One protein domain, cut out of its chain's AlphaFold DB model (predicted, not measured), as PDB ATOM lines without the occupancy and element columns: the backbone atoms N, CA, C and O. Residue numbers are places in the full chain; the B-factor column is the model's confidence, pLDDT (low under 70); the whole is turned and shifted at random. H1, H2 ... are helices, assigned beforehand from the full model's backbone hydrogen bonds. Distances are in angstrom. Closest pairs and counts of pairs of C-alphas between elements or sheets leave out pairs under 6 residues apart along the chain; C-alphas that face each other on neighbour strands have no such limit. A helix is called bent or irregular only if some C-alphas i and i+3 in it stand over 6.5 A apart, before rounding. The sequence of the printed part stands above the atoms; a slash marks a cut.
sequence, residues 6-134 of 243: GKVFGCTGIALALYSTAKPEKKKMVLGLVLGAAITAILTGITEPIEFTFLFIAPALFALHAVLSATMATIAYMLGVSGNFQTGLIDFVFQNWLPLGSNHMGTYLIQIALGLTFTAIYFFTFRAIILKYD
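AT A GLANCE: This is residues 6 to 134 of the 243 residues of the protein "PTS system" of Vibrio ishigakensis (UniProt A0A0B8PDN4). An elongated slab of helices with H1 in its middle: H2 folds back along one side of H1, and the long arm H5b runs along the other, with H4 beside H5b. The short H3 bridges H2 and H4, and H5a folds back from the far end of H5b toward the end of H2. H1, H4 and H5b make an up-and-down bundle, each running against the one before it. The printed part has 129 residues, with five named helices, H1 to H5 in chain order, and no named strand; the class is all helix. The whole is compact, with a radius of gyration of the C-alphas of 15.2 A and spans of 48 by 27 by 21 A.

HOW THE PARTS SIT: H1, residues 6 to 21, and H2, residues 24 to 44, form a helical hairpin; they touch at a shallow tilt of 4 degrees, opposite ways, and their closest C-alphas, those of Val 8 and Ile 42, are 4.4 A apart. H2 is irregular, with C-alphas 25 and 28 7.4 A apart, and has a kink of 35 degrees near residue 31. H3, residues 48 to 55, touches residues 34 to 41 of H2 alone, closest at the C-alphas of Ala 37 and Ile 50, 5.2 A. H4, residues 59 to 78, touches H3 with residues 61 to 62 alone; the C-alphas of Leu 55 and Phe 62 are closest, at 5.6 A. H4 also touches residues 6 to 10 of H1 alone, at a steep tilt of 41 degrees, closest at the C-alphas of Gly 6 and Ser 69, 5.1 A. H5, residues 89 to 132, was assigned as one helix by its hydrogen bonds but is bent: C-alphas 103 and 106 are 8.3 A apart, and its arms are H5a, residues 89 to 103, and H5b, residues 106 to 132. H5a is irregular, with C-alphas 99 and 102 7.8 A apart, and touches H2 only at their ends, closest at the C-alphas of Leu 43 and Leu 89, 5.0 A. H5b touches H1 at a shallow tilt of 34 degrees, only just short of steep, the same way; the C-alphas of Gly 13 and Thr 119 are closest, at 4.3 A. H5b touches H4 at a shallow tilt of 21 degrees, opposite ways, closest at the C-alphas of Met 72 and Phe 118, 7.2 A. H2 and H5b are apart. Every O i to N i+4 pair is within hydrogen-bond range in H4 and H5b; the others have 11 of 12 in H1, 14 of 17 in H2, 2 of 4 in H3 and 7 of 11 in H5a.

IN THESE COORDINATES: H1 begins at C-alpha 6, (43.021, -10.139, 109.288), and is 21.0 A long. H2 is 30.0 A, H3 9.4 A, H4 28.9 A and H5a 19.4 A. H5b, 38.6 A, ends at C-alpha 132, (50.448, -30.833, 118.611).

THE WHOLE: The C-alphas of Glu 25 and Asn 103, 49.2 A apart, are the two farthest apart. The printed part has no cut; its links are tight but for the short one of 10 residues from H4 to H5. No printed residue is under pLDDT 70.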
ATOM      1  N   GLY A   6      43.049  -8.672 109.146       88.06
ATOM      2  CA  GLY A   6      43.021 -10.139 109.288       88.06
ATOM      3  C   GLY A   6      43.163 -10.876 107.963       88.06
ATOM      4  O   GLY A   6      43.827 -11.908 107.893       88.06
ATOM      5  N   LYS A   7      42.609 -10.294 106.900       90.88
ATOM      6  CA  LYS A   7      42.616 -10.866 105.555       90.88
ATOM      7  C   LYS A   7      44.009 -10.850 104.941       90.88
ATOM      8  O   LYS A   7      44.388 -11.790 104.262       90.88
ATOM      9  N   VAL A   8      44.790  -9.810 105.224       92.19
ATOM     10  CA  VAL A   8      46.147  -9.661 104.689       92.19
ATOM     11  C   VAL A   8      47.156 -10.377 105.582       92.19
ATOM     12  O   VAL A   8      47.797 -11.346 105.174       92.19
ATOM     13  N   PHE A   9      47.279  -9.935 106.830       94.56
ATOM     14  CA  PHE A   9      48.324 -10.403 107.737       94.56
ATOM     15  C   PHE A   9      48.019 -11.790 108.311       94.56
ATOM     16  O   PHE A   9      48.890 -12.661 108.344       94.56
ATOM     17  N   GLY A  10      46.759 -12.040 108.680       94.31
ATOM     18  CA  GLY A  10      46.328 -13.345 109.182       94.31
ATOM     19  C   GLY A  10      46.502 -14.442 108.133       94.31
ATOM     20  O   GLY A  10      47.166 -15.441 108.401       94.31
ATOM     21  N   CYS A  11      46.011 -14.225 106.908       94.25
ATOM     22  CA  CYS A  11      46.175 -15.194 105.817       94.25
ATOM     23  C   CYS A  11      47.647 -15.435 105.457       94.25
ATOM     24  O   CYS A  11      48.021 -16.571 105.168       94.25
ATOM     25  N   THR A  12      48.502 -14.411 105.546       95.50
ATOM     26  CA  THR A  12      49.955 -14.579 105.371       95.50
ATOM     27  C   THR A  12      50.531 -15.533 106.423       95.50
ATOM     28  O   THR A  12      51.235 -16.484 106.080       95.50
ATOM     29  N   GLY A  13      50.199 -15.331 107.702       96.69
ATOM     30  CA  GLY A  13      50.662 -16.198 108.790       96.69
ATOM     31  C   GLY A  13      50.156 -17.636 108.654       96.69
ATOM     32  O   GLY A  13      50.919 -18.586 108.846       96.69
ATOM     33  N   ILE A  14      48.895 -17.803 108.242       95.94
ATOM     34  CA  ILE A  14      48.284 -19.111 107.971       95.94
ATOM     35  C   ILE A  14      48.999 -19.817 106.816       95.94
ATOM     36  O   ILE A  14      49.388 -20.976 106.960       95.94
ATOM     37  N   ALA A  15      49.230 -19.133 105.691       95.62
ATOM     38  CA  ALA A  15      49.911 -19.706 104.530       95.62
ATOM     39  C   ALA A  15      51.312 -20.220 104.890       95.62
ATOM     40  O   ALA A  15      51.680 -21.345 104.536       95.62
ATOM     41  N   LEU A  16      52.070 -19.427 105.656       96.50
ATOM     42  CA  LEU A  16      53.389 -19.813 106.155       96.50
ATOM     43  C   LEU A  16      53.310 -21.024 107.093       96.50
ATOM     44  O   LEU A  16      54.132 -21.939 106.987       96.50
ATOM     45  N   ALA A  17      52.315 -21.076 107.984       96.38
ATOM     46  CA  ALA A  17      52.131 -22.200 108.898       96.38
ATOM     47  C   ALA A  17      51.809 -23.494 108.137       96.38
ATOM     48  O   ALA A  17      52.464 -24.516 108.361       96.38
ATOM     49  N   LEU A  18      50.868 -23.443 107.192       93.62
ATOM     50  CA  LEU A  18      50.487 -24.576 106.347       93.62
ATOM     51  C   LEU A  18      51.678 -25.089 105.525       93.62
ATOM     52  O   LEU A  18      51.968 -26.284 105.538       93.62
ATOM     53  N   TYR A  19      52.440 -24.193 104.895       95.19
ATOM     54  CA  TYR A  19      53.650 -24.571 104.163       95.19
ATOM     55  C   TYR A  19      54.724 -25.193 105.073       95.19
ATOM     56  O   TYR A  19      55.335 -26.207 104.727       95.19
ATOM     57  N   SER A  20      54.946 -24.619 106.259       95.19
ATOM     58  CA  SER A  20      55.971 -25.100 107.194       95.19
ATOM     59  C   SER A  20      55.649 -26.462 107.815       95.19
ATOM     60  O   SER A  20      56.565 -27.181 108.215       95.19
ATOM     61  N   THR A  21      54.364 -26.812 107.901       93.69
ATOM     62  CA  THR A  21      53.873 -28.053 108.515       93.69
ATOM     63  C   THR A  21      53.653 -29.177 107.503       93.69
ATOM     64  O   THR A  21      53.431 -30.318 107.910       93.69
ATOM     65  N   ALA A  22      53.753 -28.895 106.202       92.12
ATOM     66  CA  ALA A  22      53.643 -29.889 105.142       92.12
ATOM     67  C   ALA A  22      54.818 -30.883 105.135       92.12
ATOM     68  O   ALA A  22      55.967 -30.521 105.416       92.12
ATOM     69  N   LYS A  23      54.542 -32.136 104.746       89.38
ATOM     70  CA  LYS A  23      55.581 -33.160 104.548       89.38
ATOM     71  C   LYS A  23      56.554 -32.733 103.434       89.38
ATOM     72  O   LYS A  23      56.093 -32.145 102.452       89.38
ATOM     73  N   PRO A  24      57.864 -33.044 103.532       88.75
ATOM     74  CA  PRO A  24      58.876 -32.608 102.558       88.75
ATOM     75  C   PRO A  24      58.506 -32.906 101.099       88.75
ATOM     76  O   PRO A  24      58.626 -32.033 100.243       88.75
ATOM     77  N   GLU A  25      57.962 -34.094 100.843       88.81
ATOM     78  CA  GLU A  25      57.527 -34.558  99.518       88.81
ATOM     79  C   GLU A  25      56.375 -33.724  98.939       88.81
ATOM     80  O   GLU A  25      56.308 -33.478  97.736       88.81
ATOM     81  N   LYS A  26      55.478 -33.230  99.800       86.25
ATOM     82  CA  LYS A  26      54.272 -32.486  99.409       86.25
ATOM     83  C   LYS A  26      54.459 -30.966  99.487       86.25
ATOM     84  O   LYS A  26      53.536 -30.226  99.157       86.25
ATOM     85  N   LYS A  27      55.645 -30.464  99.859       88.69
ATOM     86  CA  LYS A  27      55.903 -29.018 100.007       88.69
ATOM     87  C   LYS A  27      55.703 -28.221  98.724       88.69
ATOM     88  O   LYS A  27      55.140 -27.135  98.791       88.69
ATOM     89  N   LYS A  28      56.115 -28.743  97.562       88.12
ATOM     90  CA  LYS A  28      55.910 -28.056  96.269       88.12
ATOM     91  C   LYS A  28      54.422 -27.899  95.940       88.12
ATOM     92  O   LYS A  28      53.992 -26.827  95.527       88.12
ATOM     93  N   MET A  29      53.646 -28.954  96.180       86.69
ATOM     94  CA  MET A  29      52.194 -28.969  96.004       86.69
ATOM     95  C   MET A  29      51.511 -27.968  96.945       86.69
ATOM     96  O   MET A  29      50.720 -27.140  96.497       86.69
ATOM     97  N   VAL A  30      51.852 -28.010  98.239       89.69
ATOM     98  CA  VAL A  30      51.303 -27.080  99.235       89.69
ATOM     99  C   VAL A  30      51.681 -25.649  98.906       89.69
ATOM    100  O   VAL A  30      50.808 -24.797  98.955       89.69
ATOM    101  N   LEU A  31      52.931 -25.386  98.514       90.31
ATOM    102  CA  LEU A  31      53.371 -24.055  98.108       90.31
ATOM    103  C   LEU A  31      52.512 -23.514  96.963       90.31
ATOM    104  O   LEU A  31      52.037 -22.393  97.067       90.31
ATOM    105  N   GLY A  32      52.260 -24.310  95.918       87.62
ATOM    106  CA  GLY A  32      51.394 -23.898  94.808       87.62
ATOM    107  C   GLY A  32      49.971 -23.546  95.256       87.62
ATOM    108  O   GLY A  32      49.431 -22.525  94.833       87.62
ATOM    109  N   LEU A  33      49.394 -24.351  96.155       85.88
ATOM    110  CA  LEU A  33      48.061 -24.121  96.717       85.88
ATOM    111  C   LEU A  33      48.009 -22.857  97.589       85.88
ATOM    112  O   LEU A  33      47.179 -21.977  97.359       85.88
ATOM    113  N   VAL A  34      48.888 -22.758  98.591       90.56
ATOM    114  CA  VAL A  34      48.833 -21.677  99.585       90.56
ATOM    115  C   VAL A  34      49.331 -20.355  99.021       90.56
ATOM    116  O   VAL A  34      48.821 -19.322  99.426       90.56
ATOM    117  N   LEU A  35      50.281 -20.360  98.081       90.94
ATOM    118  CA  LEU A  35      50.801 -19.132  97.480       90.94
ATOM    119  C   LEU A  35      49.726 -18.432  96.650       90.94
ATOM    120  O   LEU A  35      49.504 -17.240  96.834       90.94
ATOM    121  N   GLY A  36      49.034 -19.171  95.775       88.88
ATOM    122  CA  GLY A  36      47.948 -18.610  94.970       88.88
ATOM    123  C   GLY A  36      46.830 -18.053  95.850       88.88
ATOM    124  O   GLY A  36      46.442 -16.897  95.699       88.88
ATOM    125  N   ALA A  37      46.384 -18.841  96.831       89.62
ATOM    126  CA  ALA A  37      45.339 -18.429  97.760       89.62
ATOM    127  C   ALA A  37      45.753 -17.224  98.631       89.62
ATOM    128  O   ALA A  37      44.961 -16.302  98.821       89.62
ATOM    129  N   ALA A  38      46.998 -17.191  99.120       92.56
ATOM    130  CA  ALA A  38      47.513 -16.086  99.926       92.56
ATOM    131  C   ALA A  38      47.650 -14.795  99.117       92.56
ATOM    132  O   ALA A  38      47.284 -13.739  99.618       92.56
ATOM    133  N   ILE A  39      48.134 -14.860  97.871       93.38
ATOM    134  CA  ILE A  39      48.229 -13.681  96.999       93.38
ATOM    135  C   ILE A  39      46.840 -13.087  96.760       93.38
ATOM    136  O   ILE A  39      46.669 -11.877  96.885       93.38
ATOM    137  N   THR A  40      45.840 -13.924  96.467       91.69
ATOM    138  CA  THR A  40      44.455 -13.467  96.314       91.69
ATOM    139  C   THR A  40      43.944 -12.804  97.597       91.69
ATOM    140  O   THR A  40      43.483 -11.667  97.543       91.69
ATOM    141  N   ALA A  41      44.122 -13.431  98.762       92.69
ATOM    142  CA  ALA A  41      43.707 -12.852 100.041       92.69
ATOM    143  C   ALA A  41      44.405 -11.518 100.359       92.69
ATOM    144  O   ALA A  41      43.757 -10.554 100.764       92.69
ATOM    145  N   ILE A  42      45.718 -11.440 100.134       93.75
ATOM    146  CA  ILE A  42      46.527 -10.244 100.393       93.75
ATOM    147  C   ILE A  42      46.117  -9.100  99.472       93.75
ATOM    148  O   ILE A  42      45.972  -7.976  99.941       93.75
ATOM    149  N   LEU A  43      45.945  -9.360  98.175       93.19
ATOM    150  CA  LEU A  43      45.709  -8.301  97.198       93.19
ATOM    151  C   LEU A  43      44.254  -7.848  97.154       93.19
ATOM    152  O   LEU A  43      44.029  -6.644  97.084       93.19
ATOM    153  N   THR A  44      43.301  -8.787  97.185       91.81
ATOM    154  CA  THR A  44      41.872  -8.510  96.947       91.81
ATOM    155  C   THR A  44      40.989  -8.711  98.178       91.81
ATOM    156  O   THR A  44      39.797  -8.400  98.149       91.81
ATOM    157  N   GLY A  45      41.539  -9.222  99.285       89.31
ATOM    158  CA  GLY A  45      40.784  -9.446 100.519       89.31
ATOM    159  C   GLY A  45      39.794 -10.614 100.451       89.31
ATOM    160  O   GLY A  45      38.930 -10.703 101.328       89.31
ATOM    161  N   ILE A  46      39.906 -11.476  99.434       91.38
ATOM    162  CA  ILE A  46      39.129 -12.714  99.269       91.38
ATOM    163  C   ILE A  46      39.881 -13.848  99.978       91.38
ATOM    164  O   ILE A  46      40.932 -14.293  99.511       91.38
ATOM    165  N   THR A  47      39.376 -14.282 101.131       93.81
ATOM    166  CA  THR A  47      40.054 -15.211 102.056       93.81
ATOM    167  C   THR A  47      39.568 -16.652 101.941       93.81
ATOM    168  O   THR A  47      40.266 -17.577 102.355       93.81
ATOM    169  N   GLU A  48      38.428 -16.876 101.298       89.94
ATOM    170  CA  GLU A  48      37.788 -18.179 101.157       89.94
ATOM    171  C   GLU A  48      38.735 -19.248 100.584       89.94
ATOM    172  O   GLU A  48      38.797 -20.344 101.149       89.94
ATOM    173  N   PRO A  49      39.548 -18.971  99.536       87.19
ATOM    174  CA  PRO A  49      40.447 -19.973  98.971       87.19
ATOM    175  C   PRO A  49      41.476 -20.516  99.964       87.19
ATOM    176  O   PRO A  49      41.857 -21.678  99.847       87.19
ATOM    177  N   ILE A  50      41.936 -19.703 100.924       91.00
ATOM    178  CA  ILE A  50      42.876 -20.150 101.959       91.00
ATOM    179  C   ILE A  50      42.136 -20.707 103.177       91.00
ATOM    180  O   ILE A  50      42.560 -21.720 103.729       91.00
ATOM    181  N   GLU A  51      41.007 -20.123 103.569       89.94
ATOM    182  CA  GLU A  51      40.213 -20.583 104.712       89.94
ATOM    183  C   GLU A  51      39.647 -21.984 104.490       89.94
ATOM    184  O   GLU A  51      39.727 -22.841 105.371       89.94
ATOM    185  N   PHE A  52      39.174 -22.278 103.278       88.50
ATOM    186  CA  PHE A  52      38.634 -23.595 102.933       88.50
ATOM    187  C   PHE A  52      39.678 -24.710 103.007       88.50
ATOM    188  O   PHE A  52      39.316 -25.876 103.159       88.50
ATOM    189  N   THR A  53      40.971 -24.371 102.978       84.06
ATOM    190  CA  THR A  53      42.045 -25.359 103.124       84.06
ATOM    191  C   THR A  53      42.127 -25.968 104.523       84.06
ATOM    192  O   THR A  53      42.719 -27.034 104.676       84.06
ATOM    193  N   PHE A  54      41.542 -25.328 105.540       86.38
ATOM    194  CA  PHE A  54      41.551 -25.833 106.914       86.38
ATOM    195  C   PHE A  54      40.179 -25.813 107.592       86.38
ATOM    196  O   PHE A  54      39.973 -26.613 108.498       86.38
ATOM    197  N   LEU A  55      39.228 -24.981 107.153       86.94
ATOM    198  CA  LEU A  55      37.883 -24.865 107.729       86.94
ATOM    199  C   LEU A  55      37.173 -26.222 107.842       86.94
ATOM    200  O   LEU A  55      36.656 -26.563 108.902       86.94
ATOM    201  N   PHE A  56      37.183 -27.009 106.764       82.06
ATOM    202  CA  PHE A  56      36.477 -28.295 106.704       82.06
ATOM    203  C   PHE A  56      37.257 -29.459 107.328       82.06
ATOM    204  O   PHE A  56      36.678 -30.492 107.638       82.06
ATOM    205  N   ILE A  57      38.569 -29.298 107.509       79.56
ATOM    206  CA  ILE A  57      39.457 -30.336 108.055       79.56
ATOM    207  C   ILE A  57      39.606 -30.175 109.570       79.56
ATOM    208  O   ILE A  57      39.626 -31.150 110.313       79.56
ATOM    209  N   ALA A  58      39.738 -28.933 110.028       85.25
ATOM    210  CA  ALA A  58      39.970 -28.571 111.413       85.25
ATOM    211  C   ALA A  58      39.168 -27.305 111.764       85.25
ATOM    212  O   ALA A  58      39.745 -26.216 111.848       85.25
ATOM    213  N   PRO A  59      37.855 -27.428 112.039       87.25
ATOM    214  CA  PRO A  59      36.996 -26.292 112.395       87.25
ATOM    215  C   PRO A  59      37.523 -25.470 113.583       87.25
ATOM    216  O   PRO A  59      37.352 -24.254 113.636       87.25
ATOM    217  N   ALA A  60      38.245 -26.110 114.510       90.88
ATOM    218  CA  ALA A  60      38.902 -25.438 115.631       90.88
ATOM    219  C   ALA A  60      39.953 -24.397 115.189       90.88
ATOM    220  O   ALA A  60      40.089 -23.359 115.833       90.88
ATOM    221  N   LEU A  61      40.667 -24.628 114.078       92.19
ATOM    222  CA  LEU A  61      41.595 -23.635 113.518       92.19
ATOM    223  C   LEU A  61      40.853 -22.414 112.969       92.19
ATOM    224  O   LEU A  61      41.372 -21.303 113.039       92.19
ATOM    225  N   PHE A  62      39.630 -22.592 112.465       92.62
ATOM    226  CA  PHE A  62      38.795 -21.473 112.035       92.62
ATOM    227  C   PHE A  62      38.246 -20.670 113.214       92.62
ATOM    228  O   PHE A  62      38.286 -19.443 113.187       92.62
ATOM    229  N   ALA A  63      37.838 -21.333 114.299       94.81
ATOM    230  CA  ALA A  63      37.485 -20.641 115.538       94.81
ATOM    231  C   ALA A  63      38.669 -19.819 116.085       94.81
ATOM    232  O   ALA A  63      38.507 -18.653 116.444       94.81
ATOM    233  N   LEU A  64      39.881 -20.390 116.071       95.25
ATOM    234  CA  LEU A  64      41.105 -19.664 116.412       95.25
ATOM    235  C   LEU A  64      41.333 -18.462 115.485       95.25
ATOM    236  O   LEU A  64      41.647 -17.376 115.972       95.25
ATOM    237  N   HIS A  65      41.168 -18.637 114.171       95.31
ATOM    238  CA  HIS A  65      41.284 -17.545 113.204       95.31
ATOM    239  C   HIS A  65      40.327 -16.397 113.537       95.31
ATOM    240  O   HIS A  65      40.755 -15.246 113.601       95.31
ATOM    241  N   ALA A  66      39.059 -16.704 113.819       94.50
ATOM    242  CA  ALA A  66      38.061 -15.707 114.182       94.50
ATOM    243  C   ALA A  66      38.468 -14.923 115.443       94.50
ATOM    244  O   ALA A  66      38.431 -13.692 115.437       94.50
ATOM    245  N   VAL A  67      38.938 -15.612 116.491       96.00
ATOM    246  CA  VAL A  67      39.394 -14.974 117.741       96.00
ATOM    247  C   VAL A  67      40.624 -14.097 117.512       96.00
ATOM    248  O   VAL A  67      40.659 -12.955 117.971       96.00
ATOM    249  N   LEU A  68      41.628 -14.588 116.784       95.38
ATOM    250  CA  LEU A  68      42.837 -13.816 116.484       95.38
ATOM    251  C   LEU A  68      42.522 -12.592 115.610       95.38
ATOM    252  O   LEU A  68      43.072 -11.516 115.837       95.38
ATOM    253  N   SER A  69      41.622 -12.733 114.634       93.31
ATOM    254  CA  SER A  69      41.169 -11.637 113.772       93.31
ATOM    255  C   SER A  69      40.424 -10.564 114.573       93.31
ATOM    256  O   SER A  69      40.751  -9.380 114.463       93.31
ATOM    257  N   ALA A  70      39.498 -10.974 115.448       93.31
ATOM    258  CA  ALA A  70      38.791 -10.070 116.351       93.31
ATOM    259  C   ALA A  70      39.761  -9.347 117.295       93.31
ATOM    260  O   ALA A  70      39.718  -8.125 117.401       93.31
ATOM    261  N   THR A  71      40.701 -10.079 117.900       94.25
ATOM    262  CA  THR A  71      41.706  -9.510 118.813       94.25
ATOM    263  C   THR A  71      42.571  -8.466 118.111       94.25
ATOM    264  O   THR A  71      42.819  -7.396 118.665       94.25
ATOM    265  N   MET A  72      42.996  -8.731 116.872       92.75
ATOM    266  CA  MET A  72      43.755  -7.756 116.090       92.75
ATOM    267  C   MET A  72      42.946  -6.486 115.824       92.75
ATOM    268  O   MET A  72      43.473  -5.387 115.988       92.75
ATOM    269  N   ALA A  73      41.672  -6.625 115.448       90.62
ATOM    270  CA  ALA A  73      40.792  -5.481 115.225       90.62
ATOM    271  C   ALA A  73      40.581  -4.664 116.513       90.62
ATOM    272  O   ALA A  73      40.630  -3.435 116.475       90.62
ATOM    273  N   THR A  74      40.417  -5.329 117.662       91.88
ATOM    274  CA  THR A  74      40.277  -4.670 118.968       91.88
ATOM    275  C   THR A  74      41.544  -3.910 119.359       91.88
ATOM    276  O   THR A  74      41.454  -2.752 119.759       91.88
ATOM    277  N   ILE A  75      42.732  -4.509 119.204       92.12
ATOM    278  CA  ILE A  75      44.007  -3.831 119.501       92.12
ATOM    279  C   ILE A  75      44.230  -2.649 118.556       92.12
ATOM    280  O   ILE A  75      44.620  -1.577 119.010       92.12
ATOM    281  N   ALA A  76      43.931  -2.806 117.263       90.00
ATOM    282  CA  ALA A  76      44.012  -1.705 116.311       90.00
ATOM    283  C   ALA A  76      43.097  -0.538 116.733       90.00
ATOM    284  O   ALA A  76      43.539   0.609 116.768       90.00
ATOM    285  N   TYR A  77      41.854  -0.822 117.138       89.62
ATOM    286  CA  TYR A  77      40.944   0.205 117.649       89.62
ATOM    287  C   TYR A  77      41.498   0.911 118.898       89.62
ATOM    288  O   TYR A  77      41.506   2.138 118.948       89.62
ATOM    289  N   MET A  78      42.020   0.156 119.872       89.56
ATOM    290  CA  MET A  78      42.595   0.717 121.105       89.56
ATOM    291  C   MET A  78      43.818   1.607 120.850       89.56
ATOM    292  O   MET A  78      44.016   2.590 121.554       89.56
ATOM    293  N   LEU A  79      44.617   1.296 119.826       88.06
ATOM    294  CA  LEU A  79      45.776   2.097 119.420       88.06
ATOM    295  C   LEU A  79      45.401   3.328 118.572       88.06
ATOM    296  O   LEU A  79      46.289   4.005 118.060       88.06
ATOM    297  N   GLY A  80      44.107   3.617 118.393       83.12
ATOM    298  CA  GLY A  80      43.635   4.761 117.605       83.12
ATOM    299  C   GLY A  80      43.945   4.632 116.114       83.12
ATOM    300  O   GLY A  80      44.049   5.622 115.392       83.12
ATOM    301  N   VAL A  81      44.138   3.402 115.644       83.00
ATOM    302  CA  VAL A  81      44.581   3.138 114.288       83.00
ATOM    303  C   VAL A  81      43.414   3.275 113.307       83.00
ATOM    304  O   VAL A  81      42.362   2.674 113.488       83.00
ATOM    305  N   SER A  82      43.590   4.022 112.217       75.50
ATOM    306  CA  SER A  82      42.561   4.196 111.182       75.50
ATOM    307  C   SER A  82      43.127   3.921 109.792       75.50
ATOM    308  O   SER A  82      44.096   4.552 109.382       75.50
ATOM    309  N   GLY A  83      42.546   2.972 109.058       76.94
ATOM    310  CA  GLY A  83      42.948   2.660 107.686       76.94
ATOM    311  C   GLY A  83      42.118   1.528 107.096       76.94
ATOM    312  O   GLY A  83      41.778   0.569 107.783       76.94
ATOM    313  N   ASN A  84      41.766   1.669 105.825       83.88
ATOM    314  CA  ASN A  84      40.962   0.718 105.076       83.88
ATOM    315  C   ASN A  84      41.797  -0.452 104.508       83.88
ATOM    316  O   ASN A  84      42.700  -0.217 103.711       83.88
ATOM    317  N   PHE A  85      41.459  -1.690 104.883       83.56
ATOM    318  CA  PHE A  85      41.973  -2.939 104.295       83.56
ATOM    319  C   PHE A  85      40.832  -3.828 103.754       83.56
ATOM    320  O   PHE A  85      40.984  -5.044 103.622       83.56
ATOM    321  N   GLN A  86      39.653  -3.256 103.484       81.12
ATOM    322  CA  GLN A  86      38.415  -3.986 103.189       81.12
ATOM    323  C   GLN A  86      38.581  -4.997 102.042       81.12
ATOM    324  O   GLN A  86      38.202  -6.167 102.210       81.12
ATOM    325  N   THR A  87      39.176  -4.563 100.925       84.00
ATOM    326  CA  THR A  87      39.519  -5.410  99.767       84.00
ATOM    327  C   THR A  87      41.019  -5.733  99.701       84.00
ATOM    328  O   THR A  87      41.577  -5.969  98.639       84.00
ATOM    329  N   GLY A  88      41.698  -5.780 100.849       89.69
ATOM    330  CA  GLY A  88      43.109  -6.151 100.933       89.69
ATOM    331  C   GLY A  88      44.072  -4.981 100.727       89.69
ATOM    332  O   GLY A  88      43.778  -3.831 101.059       89.69
ATOM    333  N   LEU A  89      45.271  -5.299 100.241       91.06
ATOM    334  CA  LEU A  89      46.400  -4.377 100.139       91.06
ATOM    335  C   LEU A  89      46.179  -3.286  99.084       91.06
ATOM    336  O   LEU A  89      46.686  -2.180  99.252       91.06
ATOM    337  N   ILE A  90      45.420  -3.577  98.024       91.12
ATOM    338  CA  ILE A  90      45.140  -2.603  96.959       91.12
ATOM    339  C   ILE A  90      44.397  -1.392  97.540       91.12
ATOM    340  O   ILE A  90      44.867  -0.264  97.398       91.12
ATOM    341  N   ASP A  91      43.310  -1.612  98.284       88.06
ATOM    342  CA  ASP A  91      42.585  -0.522  98.951       88.06
ATOM    343  C   ASP A  91      43.464   0.242  99.936       88.06
ATOM    344  O   ASP A  91      43.404   1.469  99.995       88.06
ATOM    345  N   PHE A  92      44.315  -0.462 100.682       88.69
ATOM    346  CA  PHE A  92      45.202   0.192 101.634       88.69
ATOM    347  C   PHE A  92      46.154   1.180 100.950       88.69
ATOM    348  O   PHE A  92      46.313   2.313 101.414       88.69
ATOM    349  N   VAL A  93      46.758   0.776  99.832       89.75
ATOM    350  CA  VAL A  93      47.697   1.617  99.084       89.75
ATOM    351  C   VAL A  93      46.982   2.811  98.456       89.75
ATOM    352  O   VAL A  93      47.418   3.947  98.645       89.75
ATOM    353  N   PHE A  94      45.881   2.578  97.740       89.88
ATOM    354  CA  PHE A  94      45.225   3.623  96.950       89.88
ATOM    355  C   PHE A  94      44.318   4.547  97.764       89.88
ATOM    356  O   PHE A  94      44.192   5.716  97.410       89.88
ATOM    357  N   GLN A  95      43.710   4.065  98.851       86.88
ATOM    358  CA  GLN A  95      42.791   4.870  99.662       86.88
ATOM    359  C   GLN A  95      43.445   5.467 100.909       86.88
ATOM    360  O   GLN A  95      42.975   6.493 101.395       86.88
ATOM    361  N   ASN A  96      44.528   4.867 101.424       86.75
ATOM    362  CA  ASN A  96      45.186   5.365 102.635       86.75
ATOM    363  C   ASN A  96      46.615   5.837 102.365       86.75
ATOM    364  O   ASN A  96      46.919   7.005 102.590       86.75
ATOM    365  N   TRP A  97      47.510   4.967 101.888       85.44
ATOM    366  CA  TRP A  97      48.936   5.309 101.823       85.44
ATOM    367  C   TRP A  97      49.210   6.460 100.855       85.44
ATOM    368  O   TRP A  97      49.778   7.472 101.256       85.44
ATOM    369  N   LEU A  98      48.818   6.317  99.587       87.19
ATOM    370  CA  LEU A  98      49.087   7.316  98.552       87.19
ATOM    371  C   LEU A  98      48.436   8.682  98.851       87.19
ATOM    372  O   LEU A  98      49.148   9.682  98.785       87.19
ATOM    373  N   PRO A  99      47.138   8.769  99.210       87.25
ATOM    374  CA  PRO A  99      46.490  10.066  99.430       87.25
ATOM    375  C   PRO A  99      46.736  10.671 100.819       87.25
ATOM    376  O   PRO A  99      46.732  11.892 100.959       87.25
ATOM    377  N   LEU A 100      46.922   9.851 101.858       86.12
ATOM    378  CA  LEU A 100      46.924  10.303 103.258       86.12
ATOM    379  C   LEU A 100      48.267  10.051 103.972       86.12
ATOM    380  O   LEU A 100      48.422  10.421 105.138       86.12
ATOM    381  N   GLY A 101      49.249   9.445 103.293       82.06
ATOM    382  CA  GLY A 101      50.559   9.075 103.841       82.06
ATOM    383  C   GLY A 101      51.314  10.234 104.479       82.06
ATOM    384  O   GLY A 101      51.837  10.079 105.578       82.06
ATOM    385  N   SER A 102      51.311  11.412 103.855       84.31
ATOM    386  CA  SER A 102      52.058  12.578 104.346       84.31
ATOM    387  C   SER A 102      51.618  13.052 105.737       84.31
ATOM    388  O   SER A 102      52.447  13.543 106.495       84.31
ATOM    389  N   ASN A 103      50.341  12.871 106.092       83.69
ATOM    390  CA  ASN A 103      49.775  13.346 107.361       83.69
ATOM    391  C   ASN A 103      49.554  12.223 108.389       83.69
ATOM    392  O   ASN A 103      49.433  12.496 109.580       83.69
ATOM    393  N   HIS A 104      49.507  10.960 107.949       85.25
ATOM    394  CA  HIS A 104      49.129   9.816 108.790       85.25
ATOM    395  C   HIS A 104      50.147   8.663 108.776       85.25
ATOM    396  O   HIS A 104      49.823   7.547 109.189       85.25
ATOM    397  N   MET A 105      51.395   8.917 108.359       83.06
ATOM    398  CA  MET A 105      52.446   7.890 108.271       83.06
ATOM    399  C   MET A 105      52.648   7.121 109.587       83.06
ATOM    400  O   MET A 105      52.796   5.901 109.568       83.06
ATOM    401  N   GLY A 106      52.603   7.808 110.737       84.81
ATOM    402  CA  GLY A 106      52.749   7.173 112.053       84.81
ATOM    403  C   GLY A 106      51.703   6.080 112.304       84.81
ATOM    404  O   GLY A 106      52.041   4.980 112.736       84.81
ATOM    405  N   THR A 107      50.448   6.336 111.935       85.19
ATOM    406  CA  THR A 107      49.348   5.369 112.051       85.19
ATOM    407  C   THR A 107      49.559   4.154 111.147       85.19
ATOM    408  O   THR A 107      49.295   3.025 111.560       85.19
ATOM    409  N   TYR A 108      50.070   4.355 109.931       86.31
ATOM    410  CA  TYR A 108      50.327   3.269 108.978       86.31
ATOM    411  C   TYR A 108      51.519   2.401 109.379       86.31
ATOM    412  O   TYR A 108      51.467   1.180 109.238       86.31
ATOM    413  N   LEU A 109      52.562   2.996 109.957       87.75
ATOM    414  CA  LEU A 109      53.677   2.237 110.521       87.75
ATOM    415  C   LEU A 109      53.217   1.360 111.690       87.75
ATOM    416  O   LEU A 109      53.578   0.184 111.744       87.75
ATOM    417  N   ILE A 110      52.359   1.886 112.572       89.06
ATOM    418  CA  ILE A 110      51.747   1.101 113.654       89.06
ATOM    419  C   ILE A 110      50.875  -0.026 113.081       89.06
ATOM    420  O   ILE A 110      50.954  -1.152 113.568       89.06
ATOM    421  N   GLN A 111      50.094   0.222 112.020       88.50
ATOM    422  CA  GLN A 111      49.306  -0.822 111.341       88.50
ATOM    423  C   GLN A 111      50.167  -1.957 110.814       88.50
ATOM    424  O   GLN A 111      49.845  -3.122 111.032       88.50
ATOM    425  N   ILE A 112      51.249  -1.626 110.113       89.12
ATOM    426  CA  ILE A 112      52.146  -2.618 109.525       89.12
ATOM    427  C   ILE A 112      52.854  -3.394 110.634       89.12
ATOM    428  O   ILE A 112      52.904  -4.618 110.573       89.12
ATOM    429  N   ALA A 113      53.333  -2.713 111.679       92.56
ATOM    430  CA  ALA A 113      53.965  -3.360 112.826       92.56
ATOM    431  C   ALA A 113      53.000  -4.311 113.554       92.56
ATOM    432  O   ALA A 113      53.352  -5.461 113.833       92.56
ATOM    433  N   LEU A 114      51.763  -3.869 113.808       92.88
ATOM    434  CA  LEU A 114      50.712  -4.692 114.407       92.88
ATOM    435  C   LEU A 114      50.383  -5.893 113.514       92.88
ATOM    436  O   LEU A 114      50.346  -7.025 113.989       92.88
ATOM    437  N   GLY A 115      50.204  -5.656 112.215       93.00
ATOM    438  CA  GLY A 115      49.933  -6.689 111.227       93.00
ATOM    439  C   GLY A 115      51.030  -7.750 111.181       93.00
ATOM    440  O   GLY A 115      50.739  -8.932 111.323       93.00
ATOM    441  N   LEU A 116      52.299  -7.350 111.066       95.19
ATOM    442  CA  LEU A 116      53.443  -8.269 111.062       95.19
ATOM    443  C   LEU A 116      53.578  -9.045 112.379       95.19
ATOM    444  O   LEU A 116      53.884 -10.239 112.360       95.19
ATOM    445  N   THR A 117      53.290  -8.400 113.511       96.31
ATOM    446  CA  THR A 117      53.238  -9.071 114.818       96.31
ATOM    447  C   THR A 117      52.171 -10.164 114.816       96.31
ATOM    448  O   THR A 117      52.441 -11.302 115.199       96.31
ATOM    449  N   PHE A 118      50.975  -9.865 114.304       96.06
ATOM    450  CA  PHE A 118      49.922 -10.863 114.158       96.06
ATOM    451  C   PHE A 118      50.279 -11.948 113.142       96.06
ATOM    452  O   PHE A 118      50.015 -13.107 113.429       96.06
ATOM    453  N   THR A 119      50.942 -11.644 112.025       97.38
ATOM    454  CA  THR A 119      51.464 -12.664 111.096       97.38
ATOM    455  C   THR A 119      52.333 -13.684 111.832       97.38
ATOM    456  O   THR A 119      52.165 -14.890 111.634       97.38
ATOM    457  N   ALA A 120      53.222 -13.225 112.719       97.81
ATOM    458  CA  ALA A 120      54.044 -14.107 113.542       97.81
ATOM    459  C   ALA A 120      53.197 -14.915 114.539       97.81
ATOM    460  O   ALA A 120      53.356 -16.134 114.626       97.81
ATOM    461  N   ILE A 121      52.257 -14.275 115.244       97.81
ATOM    462  CA  ILE A 121      51.336 -14.957 116.171       97.81
ATOM    463  C   ILE A 121      50.553 -16.052 115.440       97.81
ATOM    464  O   ILE A 121      50.545 -17.197 115.891       97.81
ATOM    465  N   TYR A 122      49.944 -15.732 114.298       97.75
ATOM    466  CA  TYR A 122      49.248 -16.679 113.431       97.75
ATOM    467  C   TYR A 122      50.157 -17.838 113.039       97.75
ATOM    468  O   TYR A 122      49.782 -18.988 113.241       97.75
ATOM    469  N   PHE A 123      51.364 -17.549 112.549       97.81
ATOM    470  CA  PHE A 123      52.324 -18.574 112.159       97.81
ATOM    471  C   PHE A 123      52.622 -19.552 113.302       97.81
ATOM    472  O   PHE A 123      52.463 -20.764 113.136       97.81
ATOM    473  N   PHE A 124      53.026 -19.045 114.470       97.94
ATOM    474  CA  PHE A 124      53.424 -19.892 115.594       97.94
ATOM    475  C   PHE A 124      52.242 -20.653 116.194       97.94
ATOM    476  O   PHE A 124      52.374 -21.845 116.464       97.94
ATOM    477  N   THR A 125      51.088 -20.005 116.364       96.81
ATOM    478  CA  THR A 125      49.887 -20.643 116.932       96.81
ATOM    479  C   THR A 125      49.321 -21.718 116.013       96.81
ATOM    480  O   THR A 125      49.122 -22.848 116.463       96.81
ATOM    481  N   PHE A 126      49.143 -21.424 114.719       96.75
ATOM    482  CA  PHE A 126      48.687 -22.420 113.748       96.75
ATOM    483  C   PHE A 126      49.674 -23.577 113.672       96.75
ATOM    484  O   PHE A 126      49.272 -24.733 113.790       96.75
ATOM    485  N   ARG A 127      50.975 -23.291 113.541       96.31
ATOM    486  CA  ARG A 127      52.003 -24.332 113.476       96.31
ATOM    487  C   ARG A 127      52.003 -25.209 114.728       96.31
ATOM    488  O   ARG A 127      52.061 -26.430 114.605       96.31
ATOM    489  N   ALA A 128      51.925 -24.610 115.916       96.38
ATOM    490  CA  ALA A 128      51.912 -25.342 117.177       96.38
ATOM    491  C   ALA A 128      50.694 -26.265 117.283       96.38
ATOM    492  O   ALA A 128      50.852 -27.433 117.621       96.38
ATOM    493  N   ILE A 129      49.496 -25.779 116.950       95.56
ATOM    494  CA  ILE A 129      48.259 -26.567 117.027       95.56
ATOM    495  C   ILE A 129      48.245 -27.680 115.974       95.56
ATOM    496  O   ILE A 129      47.911 -28.817 116.302       95.56
ATOM    497  N   ILE A 130      48.676 -27.388 114.741       94.44
ATOM    498  CA  ILE A 130      48.770 -28.387 113.666       94.44
ATOM    499  C   ILE A 130      49.705 -29.530 114.063       94.44
ATOM    500  O   ILE A 130      49.362 -30.691 113.860       94.44
ATOM    501  N   LEU A 131      50.870 -29.219 114.640       93.81
ATOM    502  CA  LEU A 131      51.836 -30.239 115.054       93.81
ATOM    503  C   LEU A 131      51.412 -30.969 116.333       93.81
ATOM    504  O   LEU A 131      51.588 -32.179 116.414       93.81
ATOM    505  N   LYS A 132      50.843 -30.259 117.315       93.56
ATOM    506  CA  LYS A 132      50.448 -30.833 118.611       93.56
ATOM    507  C   LYS A 132      49.304 -31.838 118.484       93.56
ATOM    508  O   LYS A 132      49.323 -32.848 119.173       93.56
ATOM    509  N   TYR A 133      48.325 -31.557 117.627       91.44
ATOM    510  CA  TYR A 133      47.146 -32.410 117.442       91.44
ATOM    511  C   TYR A 133      47.195 -33.241 116.153       91.44
ATOM    512  O   TYR A 133      46.178 -33.793 115.751       91.44
ATOM    513  N   ASP A 134      48.357 -33.292 115.491       89.50
ATOM    514  CA  ASP A 134      48.563 -33.927 114.183       89.50
ATOM    515  C   ASP A 134      47.429 -33.646 113.179       89.50
ATOM    516  O   ASP A 134      46.879 -34.539 112.527       89.50
TER     517      ASP A 134